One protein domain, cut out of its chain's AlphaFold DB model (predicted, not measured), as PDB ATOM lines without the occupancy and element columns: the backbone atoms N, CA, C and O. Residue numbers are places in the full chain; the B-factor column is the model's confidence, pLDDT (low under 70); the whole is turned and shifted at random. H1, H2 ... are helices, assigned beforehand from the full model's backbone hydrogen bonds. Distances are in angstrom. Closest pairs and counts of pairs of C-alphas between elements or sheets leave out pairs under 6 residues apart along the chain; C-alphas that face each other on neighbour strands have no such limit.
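This is residues 369 to 393 and 407 to 445 of the 470 residues of an uncharacterized protein of Scleroderma citrinum Foug A (UniProt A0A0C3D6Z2). Picture a wide, open V of three helices that touch no other helix: H1 makes one arm, H2 and then H3 make the other, and the unnamed stretch of residues 407 to 419 leads along the chain into H2 from outside the V. Both arms stick out: residues 377 to 393 stand free, and so do residues 419 to 445. The printed part has 64 residues, with three named helices in the order H1, H2, H3 and no named strand, and its class is all helix. It is extended, with a radius of gyration of the C-alphas of 18.3 A, and its C-alphas span 59 by 32 by 19 A.

Find C-alpha 369 at (-31.526, 276.773, 6.246); from there H1, residues 369 to 390, runs 31.4 A to C-alpha 390 at (-17.260, 252.577, 20.185). Beyond the cut, look for H2 at residues 420 to 433, 19.8 A long. H3, residues 435 to 444, is 14.1 A long and ends with C-alpha 444 at (-63.213, 285.545, 22.968).

Start from H1, the longest helix, which is apart from H2 and apart from H3. H2 and H3 meet only through their link, a tight one of one residue, Glu 434. On the backbone of H1, H2 and H3, every O i to N i+4 pair is within hydrogen-bond range.

The outline is elongated; the two C-alphas farthest apart, those of Ser 393 and Arg 445, are 61.3 A from each other. Residues 394 to 406 are not printed, and C-alphas 393 and 407 across this cut are 31.0 A apart; the link from H1 to H2 runs across it. The mean pLDDT of the printed part is 84.1, and one printed residue, Ile 417, is under 70.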
ATOM      1  N   VAL A 369     -32.145 276.606   4.917       89.75
ATOM      2  CA  VAL A 369     -31.526 276.773   6.246       89.75
ATOM      3  C   VAL A 369     -32.123 275.804   7.267       89.75
ATOM      4  O   VAL A 369     -31.371 275.116   7.957       89.75
ATOM      5  N   LEU A 370     -33.454 275.681   7.322       87.06
ATOM      6  CA  LEU A 370     -34.115 274.694   8.189       87.06
ATOM      7  C   LEU A 370     -33.689 273.261   7.845       87.06
ATOM      8  O   LEU A 370     -33.510 272.422   8.729       87.06
ATOM      9  N   HIS A 371     -33.495 272.990   6.556       83.75
ATOM     10  CA  HIS A 371     -33.079 271.687   6.070       83.75
ATOM     11  C   HIS A 371     -31.646 271.336   6.466       83.75
ATOM     12  O   HIS A 371     -31.396 270.228   6.935       83.75
ATOM     13  N   TYR A 372     -30.717 272.283   6.326       88.50
ATOM     14  CA  TYR A 372     -29.343 272.119   6.792       88.50
ATOM     15  C   TYR A 372     -29.296 271.912   8.303       88.50
ATOM     16  O   TYR A 372     -28.683 270.957   8.757       88.50
ATOM     17  N   HIS A 373     -30.050 272.697   9.076       88.00
ATOM     18  CA  HIS A 373     -30.121 272.511  10.526       88.00
ATOM     19  C   HIS A 373     -30.630 271.110  10.917       88.00
ATOM     20  O   HIS A 373     -30.110 270.470  11.834       88.00
ATOM     21  N   ARG A 374     -31.637 270.588  10.203       85.00
ATOM     22  CA  ARG A 374     -32.109 269.208  10.397       85.00
ATOM     23  C   ARG A 374     -31.027 268.188  10.041       85.00
ATOM     24  O   ARG A 374     -30.861 267.221  10.782       85.00
ATOM     25  N   PHE A 375     -30.336 268.378   8.921       87.31
ATOM     26  CA  PHE A 375     -29.243 267.508   8.495       87.31
ATOM     27  C   PHE A 375     -28.119 267.471   9.540       87.31
ATOM     28  O   PHE A 375     -27.730 266.383   9.957       87.31
ATOM     29  N   ASP A 376     -27.694 268.631  10.041       91.19
ATOM     30  CA  ASP A 376     -26.655 268.748  11.069       91.19
ATOM     31  C   ASP A 376     -27.064 268.015  12.353       91.19
ATOM     32  O   ASP A 376     -26.288 267.244  12.918       91.19
ATOM     33  N   ARG A 377     -28.327 268.158  12.782       89.56
ATOM     34  CA  ARG A 377     -28.855 267.427  13.944       89.56
ATOM     35  C   ARG A 377     -28.833 265.909  13.737       89.56
ATOM     36  O   ARG A 377     -28.472 265.182  14.661       89.56
ATOM     37  N   LEU A 378     -29.219 265.422  12.556       86.81
ATOM     38  CA  LEU A 378     -29.157 263.990  12.234       86.81
ATOM     39  C   LEU A 378     -27.711 263.485  12.226       86.81
ATOM     40  O   LEU A 378     -27.437 262.397  12.733       86.81
ATOM     41  N   GLN A 379     -26.784 264.292  11.711       89.88
ATOM     42  CA  GLN A 379     -25.362 263.980  11.732       89.88
ATOM     43  C   GLN A 379     -24.830 263.904  13.171       89.88
ATOM     44  O   GLN A 379     -24.135 262.947  13.508       89.88
ATOM     45  N   CYS A 380     -25.198 264.844  14.048       91.81
ATOM     46  CA  CYS A 380     -24.849 264.790  15.471       91.81
ATOM     47  C   CYS A 380     -25.381 263.515  16.141       91.81
ATOM     48  O   CYS A 380     -24.607 262.806  16.778       91.81
ATOM     49  N   GLN A 381     -26.655 263.170  15.931       89.88
ATOM     50  CA  GLN A 381     -27.252 261.944  16.483       89.88
ATOM     51  C   GLN A 381     -26.544 260.678  15.985       89.88
ATOM     52  O   GLN A 381     -26.301 259.747  16.754       89.88
ATOM     53  N   PHE A 382     -26.177 260.642  14.700       88.81
ATOM     54  CA  PHE A 382     -25.386 259.552  14.138       88.81
ATOM     55  C   PHE A 382     -24.014 259.443  14.817       88.81
ATOM     56  O   PHE A 382     -23.593 258.343  15.178       88.81
ATOM     57  N   LEU A 383     -23.330 260.569  15.033       90.00
ATOM     58  CA  LEU A 383     -22.020 260.601  15.688       90.00
ATOM     59  C   LEU A 383     -22.096 260.213  17.169       90.00
ATOM     60  O   LEU A 383     -21.231 259.476  17.640       90.00
ATOM     61  N   GLU A 384     -23.127 260.640  17.896       91.12
ATOM     62  CA  GLU A 384     -23.384 260.223  19.281       91.12
ATOM     63  C   GLU A 384     -23.626 258.716  19.365       91.12
ATOM     64  O   GLU A 384     -23.025 258.029  20.192       91.12
ATOM     65  N   MET A 385     -24.442 258.179  18.455       87.06
ATOM     66  CA  MET A 385     -24.698 256.747  18.356       87.06
ATOM     67  C   MET A 385     -23.417 255.971  18.022       87.06
ATOM     68  O   MET A 385     -23.128 254.955  18.655       87.06
ATOM     69  N   ALA A 386     -22.620 256.454  17.066       87.06
ATOM     70  CA  ALA A 386     -21.333 255.861  16.718       87.06
ATOM     71  C   ALA A 386     -20.345 255.914  17.897       87.06
ATOM     72  O   ALA A 386     -19.667 254.925  18.175       87.06
ATOM     73  N   SER A 387     -20.304 257.027  18.632       89.06
ATOM     74  CA  SER A 387     -19.463 257.200  19.820       89.06
ATOM     75  C   SER A 387     -19.870 256.254  20.954       89.06
ATOM     76  O   SER A 387     -19.023 255.530  21.480       89.06
ATOM     77  N   ALA A 388     -21.165 256.178  21.274       86.25
ATOM     78  CA  ALA A 388     -21.698 255.266  22.284       86.25
ATOM     79  C   ALA A 388     -21.406 253.795  21.942       86.25
ATOM     80  O   ALA A 388     -21.111 252.994  22.830       86.25
ATOM     81  N   ARG A 389     -21.428 253.442  20.650       83.62
ATOM     82  CA  ARG A 389     -21.071 252.100  20.163       83.62
ATOM     83  C   ARG A 389     -19.590 251.793  20.328       83.62
ATOM     84  O   ARG A 389     -19.266 250.703  20.784       83.62
ATOM     85  N   LEU A 390     -18.708 252.737  19.997       85.62
ATOM     86  CA  LEU A 390     -17.260 252.577  20.185       85.62
ATOM     87  C   LEU A 390     -16.879 252.413  21.663       85.62
ATOM     88  O   LEU A 390     -15.881 251.768  21.966       85.62
ATOM     89  N   ALA A 391     -17.669 252.973  22.579       88.31
ATOM     90  CA  ALA A 391     -17.477 252.799  24.016       88.31
ATOM     91  C   ALA A 391     -18.052 251.473  24.566       88.31
ATOM     92  O   ALA A 391     -17.741 251.100  25.699       88.31
ATOM     93  N   GLY A 392     -18.904 250.773  23.809       86.44
ATOM     94  CA  GLY A 392     -19.632 249.583  24.256       86.44
ATOM     95  C   GLY A 392     -19.059 248.252  23.748       86.44
ATOM     96  O   GLY A 392     -18.347 248.187  22.755       86.44
ATOM     97  N   SER A 393     -19.455 247.147  24.391       73.19
ATOM     98  CA  SER A 393     -19.092 245.768  23.995       73.19
ATOM     99  C   SER A 393     -19.790 245.267  22.711       73.19
ATOM    100  O   SER A 393     -19.620 244.109  22.342       73.19
ATOM    101  N   PHE A 407     -24.690 266.076   2.296       83.25
ATOM    102  CA  PHE A 407     -26.038 266.586   2.031       83.25
ATOM    103  C   PHE A 407     -26.451 266.438   0.561       83.25
ATOM    104  O   PHE A 407     -27.585 266.065   0.275       83.25
ATOM    105  N   GLY A 408     -25.535 266.726  -0.368       82.12
ATOM    106  CA  GLY A 408     -25.775 266.652  -1.811       82.12
ATOM    107  C   GLY A 408     -25.522 265.278  -2.435       82.12
ATOM    108  O   GLY A 408     -25.721 265.138  -3.638       82.12
ATOM    109  N   ASN A 409     -25.083 264.282  -1.659       84.19
ATOM    110  CA  ASN A 409     -24.745 262.968  -2.200       84.19
ATOM    111  C   ASN A 409     -26.014 262.243  -2.680       84.19
ATOM    112  O   ASN A 409     -26.885 261.942  -1.863       84.19
ATOM    113  N   ARG A 410     -26.092 261.946  -3.986       82.12
ATOM    114  CA  ARG A 410     -27.211 261.242  -4.639       82.12
ATOM    115  C   ARG A 410     -27.483 259.871  -4.019       82.12
ATOM    116  O   ARG A 410     -28.647 259.526  -3.845       82.12
ATOM    117  N   ASP A 411     -26.436 259.151  -3.629       83.56
ATOM    118  CA  ASP A 411     -26.538 257.806  -3.044       83.56
ATOM    119  C   ASP A 411     -26.787 257.836  -1.527       83.56
ATOM    120  O   ASP A 411     -26.904 256.799  -0.875       83.56
ATOM    121  N   GLY A 412     -26.817 259.039  -0.947       82.12
ATOM    122  CA  GLY A 412     -27.036 259.280   0.471       82.12
ATOM    123  C   GLY A 412     -28.282 260.122   0.707       82.12
ATOM    124  O   GLY A 412     -29.398 259.739   0.372       82.12
ATOM    125  N   TYR A 413     -28.093 261.287   1.328       77.69
ATOM    126  CA  TYR A 413     -29.200 262.164   1.705       77.69
ATOM    127  C   TYR A 413     -29.862 262.860   0.503       77.69
ATOM    128  O   TYR A 413     -31.030 263.226   0.583       77.69
ATOM    129  N   ALA A 414     -29.131 263.052  -0.603       79.38
ATOM    130  CA  ALA A 414     -29.593 263.591  -1.890       79.38
ATOM    131  C   ALA A 414     -30.360 264.928  -1.821       79.38
ATOM    132  O   ALA A 414     -31.178 265.238  -2.693       79.38
ATOM    133  N   GLY A 415     -30.128 265.722  -0.773       72.00
ATOM    134  CA  GLY A 415     -30.918 266.908  -0.464       72.00
ATOM    135  C   GLY A 415     -32.413 266.591  -0.385       72.00
ATOM    136  O   GLY A 415     -33.216 267.357  -0.919       72.00
ATOM    137  N   TYR A 416     -32.771 265.436   0.189       74.69
ATOM    138  CA  TYR A 416     -34.132 264.910   0.220       74.69
ATOM    139  C   TYR A 416     -35.096 265.977   0.721       74.69
ATOM    140  O   TYR A 416     -35.027 266.383   1.870       74.69
ATOM    141  N   ILE A 417     -35.995 266.436  -0.143       68.56
ATOM    142  CA  ILE A 417     -37.011 267.417   0.232       68.56
ATOM    143  C   ILE A 417     -37.871 266.762   1.299       68.56
ATOM    144  O   ILE A 417     -38.301 265.624   1.083       68.56
ATOM    145  N   PRO A 418     -38.159 267.436   2.419       73.50
ATOM    146  CA  PRO A 418     -38.970 266.816   3.437       73.50
ATOM    147  C   PRO A 418     -40.290 266.326   2.847       73.50
ATOM    148  O   PRO A 418     -40.928 267.012   2.045       73.50
ATOM    149  N   SER A 419     -40.671 265.099   3.195       78.88
ATOM    150  CA  SER A 419     -41.880 264.499   2.646       78.88
ATOM    151  C   SER A 419     -43.107 265.323   3.036       78.88
ATOM    152  O   SER A 419     -43.092 266.074   4.015       78.88
ATOM    153  N   GLN A 420     -44.211 265.144   2.314       75.12
ATOM    154  CA  GLN A 420     -45.490 265.730   2.713       75.12
ATOM    155  C   GLN A 420     -45.830 265.395   4.174       75.12
ATOM    156  O   GLN A 420     -46.273 266.268   4.910       75.12
ATOM    157  N   GLY A 421     -45.539 264.168   4.625       78.62
ATOM    158  CA  GLY A 421     -45.725 263.767   6.022       78.62
ATOM    159  C   GLY A 421     -44.767 264.446   7.008       78.62
ATOM    160  O   GLY A 421     -45.100 264.586   8.182       78.62
ATOM    161  N   TYR A 422     -43.581 264.889   6.575       80.56
ATOM    162  CA  TYR A 422     -42.752 265.760   7.408       80.56
ATOM    163  C   TYR A 422     -43.392 267.133   7.574       80.56
ATOM    164  O   TYR A 422     -43.532 267.581   8.705       80.56
ATOM    165  N   PHE A 423     -43.780 267.780   6.471       77.94
ATOM    166  CA  PHE A 423     -44.402 269.102   6.544       77.94
ATOM    167  C   PHE A 423     -45.715 269.056   7.317       77.94
ATOM    168  O   PHE A 423     -45.918 269.914   8.162       77.94
ATOM    169  N   GLY A 424     -46.538 268.025   7.101       80.94
ATOM    170  CA  GLY A 424     -47.747 267.773   7.885       80.94
ATOM    171  C   GLY A 424     -47.442 267.767   9.378       80.94
ATOM    172  O   GLY A 424     -47.872 268.666  10.078       80.94
ATOM    173  N   ARG A 425     -46.554 266.874   9.836       80.38
ATOM    174  CA  ARG A 425     -46.175 266.807  11.259       80.38
ATOM    175  C   ARG A 425     -45.541 268.087  11.799       80.38
ATOM    176  O   ARG A 425     -45.715 268.403  12.967       80.38
ATOM    177  N   PHE A 426     -44.758 268.791  10.984       78.50
ATOM    178  CA  PHE A 426     -44.172 270.072  11.373       78.50
ATOM    179  C   PHE A 426     -45.263 271.124  11.611       78.50
ATOM    180  O   PHE A 426     -45.237 271.801  12.635       78.50
ATOM    181  N   TYR A 427     -46.237 271.222  10.704       79.50
ATOM    182  CA  TYR A 427     -47.374 272.122  10.855       79.50
ATOM    183  C   TYR A 427     -48.291 271.708  11.997       79.50
ATOM    184  O   TYR A 427     -48.668 272.572  12.779       79.50
ATOM    185  N   ASP A 428     -48.586 270.417  12.133       82.62
ATOM    186  CA  ASP A 428     -49.388 269.883  13.233       82.62
ATOM    187  C   ASP A 428     -48.748 270.268  14.571       82.62
ATOM    188  O   ASP A 428     -49.404 270.874  15.407       82.62
ATOM    189  N   MET A 429     -47.436 270.064  14.723       82.06
ATOM    190  CA  MET A 429     -46.698 270.448  15.930       82.06
ATOM    191  C   MET A 429     -46.738 271.959  16.201       82.06
ATOM    192  O   MET A 429     -46.888 272.367  17.351       82.06
ATOM    193  N   MET A 430     -46.602 272.800  15.169       80.56
ATOM    194  CA  MET A 430     -46.724 274.254  15.330       80.56
ATOM    195  C   MET A 430     -48.141 274.664  15.749       80.56
ATOM    196  O   MET A 430     -48.303 275.493  16.638       80.56
ATOM    197  N   VAL A 431     -49.167 274.083  15.125       82.75
ATOM    198  CA  VAL A 431     -50.573 274.364  15.441       82.75
ATOM    199  C   VAL A 431     -50.924 273.871  16.843       82.75
ATOM    200  O   VAL A 431     -51.614 274.578  17.573       82.75
ATOM    201  N   GLU A 432     -50.436 272.697  17.238       88.00
ATOM    202  CA  GLU A 432     -50.618 272.126  18.575       88.00
ATOM    203  C   GLU A 432     -49.940 272.973  19.657       88.00
ATOM    204  O   GLU A 432     -50.530 273.185  20.717       88.00
ATOM    205  N   ALA A 433     -48.744 273.509  19.392       89.38
ATOM    206  CA  ALA A 433     -48.047 274.398  20.322       89.38
ATOM    207  C   ALA A 433     -48.819 275.707  20.576       89.38
ATOM    208  O   ALA A 433     -48.894 276.167  21.714       89.38
ATOM    209  N   GLU A 434     -49.443 276.264  19.535       87.81
ATOM    210  CA  GLU A 434     -50.240 277.502  19.590       87.81
ATOM    211  C   GLU A 434     -51.725 277.253  19.927       87.81
ATOM    212  O   GLU A 434     -52.527 278.187  20.041       87.81
ATOM    213  N   ALA A 435     -52.137 275.989  20.089       89.44
ATOM    214  CA  ALA A 435     -53.538 275.618  20.266       89.44
ATOM    215  C   ALA A 435     -54.225 276.319  21.457       89.44
ATOM    216  O   ALA A 435     -55.365 276.758  21.277       89.44
ATOM    217  N   PRO A 436     -53.593 276.489  22.640       92.50
ATOM    218  CA  PRO A 436     -54.228 277.183  23.762       92.50
ATOM    219  C   PRO A 436     -54.560 278.652  23.458       92.50
ATOM    220  O   PRO A 436     -55.655 279.115  23.786       92.50
ATOM    221  N   GLU A 437     -53.659 279.379  22.789       90.62
ATOM    222  CA  GLU A 437     -53.888 280.778  22.405       90.62
ATOM    223  C   GLU A 437     -54.971 280.876  21.328       90.62
ATOM    224  O   GLU A 437     -55.904 281.676  21.442       90.62
ATOM    225  N   LEU A 438     -54.923 280.003  20.317       83.31
ATOM    226  CA  LEU A 438     -55.964 279.924  19.292       83.31
ATOM    227  C   LEU A 438     -57.341 279.640  19.912       83.31
ATOM    228  O   LEU A 438     -58.323 280.285  19.534       83.31
ATOM    229  N   GLN A 439     -57.431 278.732  20.888       86.06
ATOM    230  CA  GLN A 439     -58.665 278.447  21.632       86.06
ATOM    231  C   GLN A 439     -59.140 279.656  22.456       86.06
ATOM    232  O   GLN A 439     -60.340 279.953  22.481       86.06
ATOM    233  N   GLN A 440     -58.227 280.402  23.082       90.94
ATOM    234  CA  GLN A 440     -58.557 281.638  23.794       90.94
ATOM    235  C   GLN A 440     -59.103 282.711  22.839       90.94
ATOM    236  O   GLN A 440     -60.145 283.315  23.103       90.94
ATOM    237  N   ILE A 441     -58.459 282.913  21.687       85.62
ATOM    238  CA  ILE A 441     -58.932 283.853  20.666       85.62
ATOM    239  C   ILE A 441     -60.314 283.425  20.169       85.62
ATOM    240  O   ILE A 441     -61.215 284.260  20.118       85.62
ATOM    241  N   ILE A 442     -60.509 282.143  19.848       82.06
ATOM    242  CA  ILE A 442     -61.796 281.606  19.383       82.06
ATOM    243  C   ILE A 442     -62.894 281.821  20.434       82.06
ATOM    244  O   ILE A 442     -63.967 282.304  20.082       82.06
ATOM    245  N   SER A 443     -62.624 281.532  21.709       84.19
ATOM    246  CA  SER A 443     -63.598 281.708  22.799       84.19
ATOM    247  C   SER A 443     -63.910 283.174  23.118       84.19
ATOM    248  O   SER A 443     -64.995 283.474  23.609       84.19
ATOM    249  N   SER A 444     -63.001 284.100  22.796       85.38
ATOM    250  CA  SER A 444     -63.213 285.545  22.968       85.38
ATOM    251  C   SER A 444     -64.035 286.204  21.850       85.38
ATOM    252  O   SER A 444     -64.433 287.365  21.981       85.38
ATOM    253  N   ARG A 445     -64.291 285.505  20.734       79.00
ATOM    254  CA  ARG A 445     -65.058 286.068  19.613       79.00
ATOM    255  C   ARG A 445     -66.560 286.073  19.928       79.00
ATOM    256  O   ARG A 445     -67.073 285.118  20.507       79.00
TER     257      ARG A 445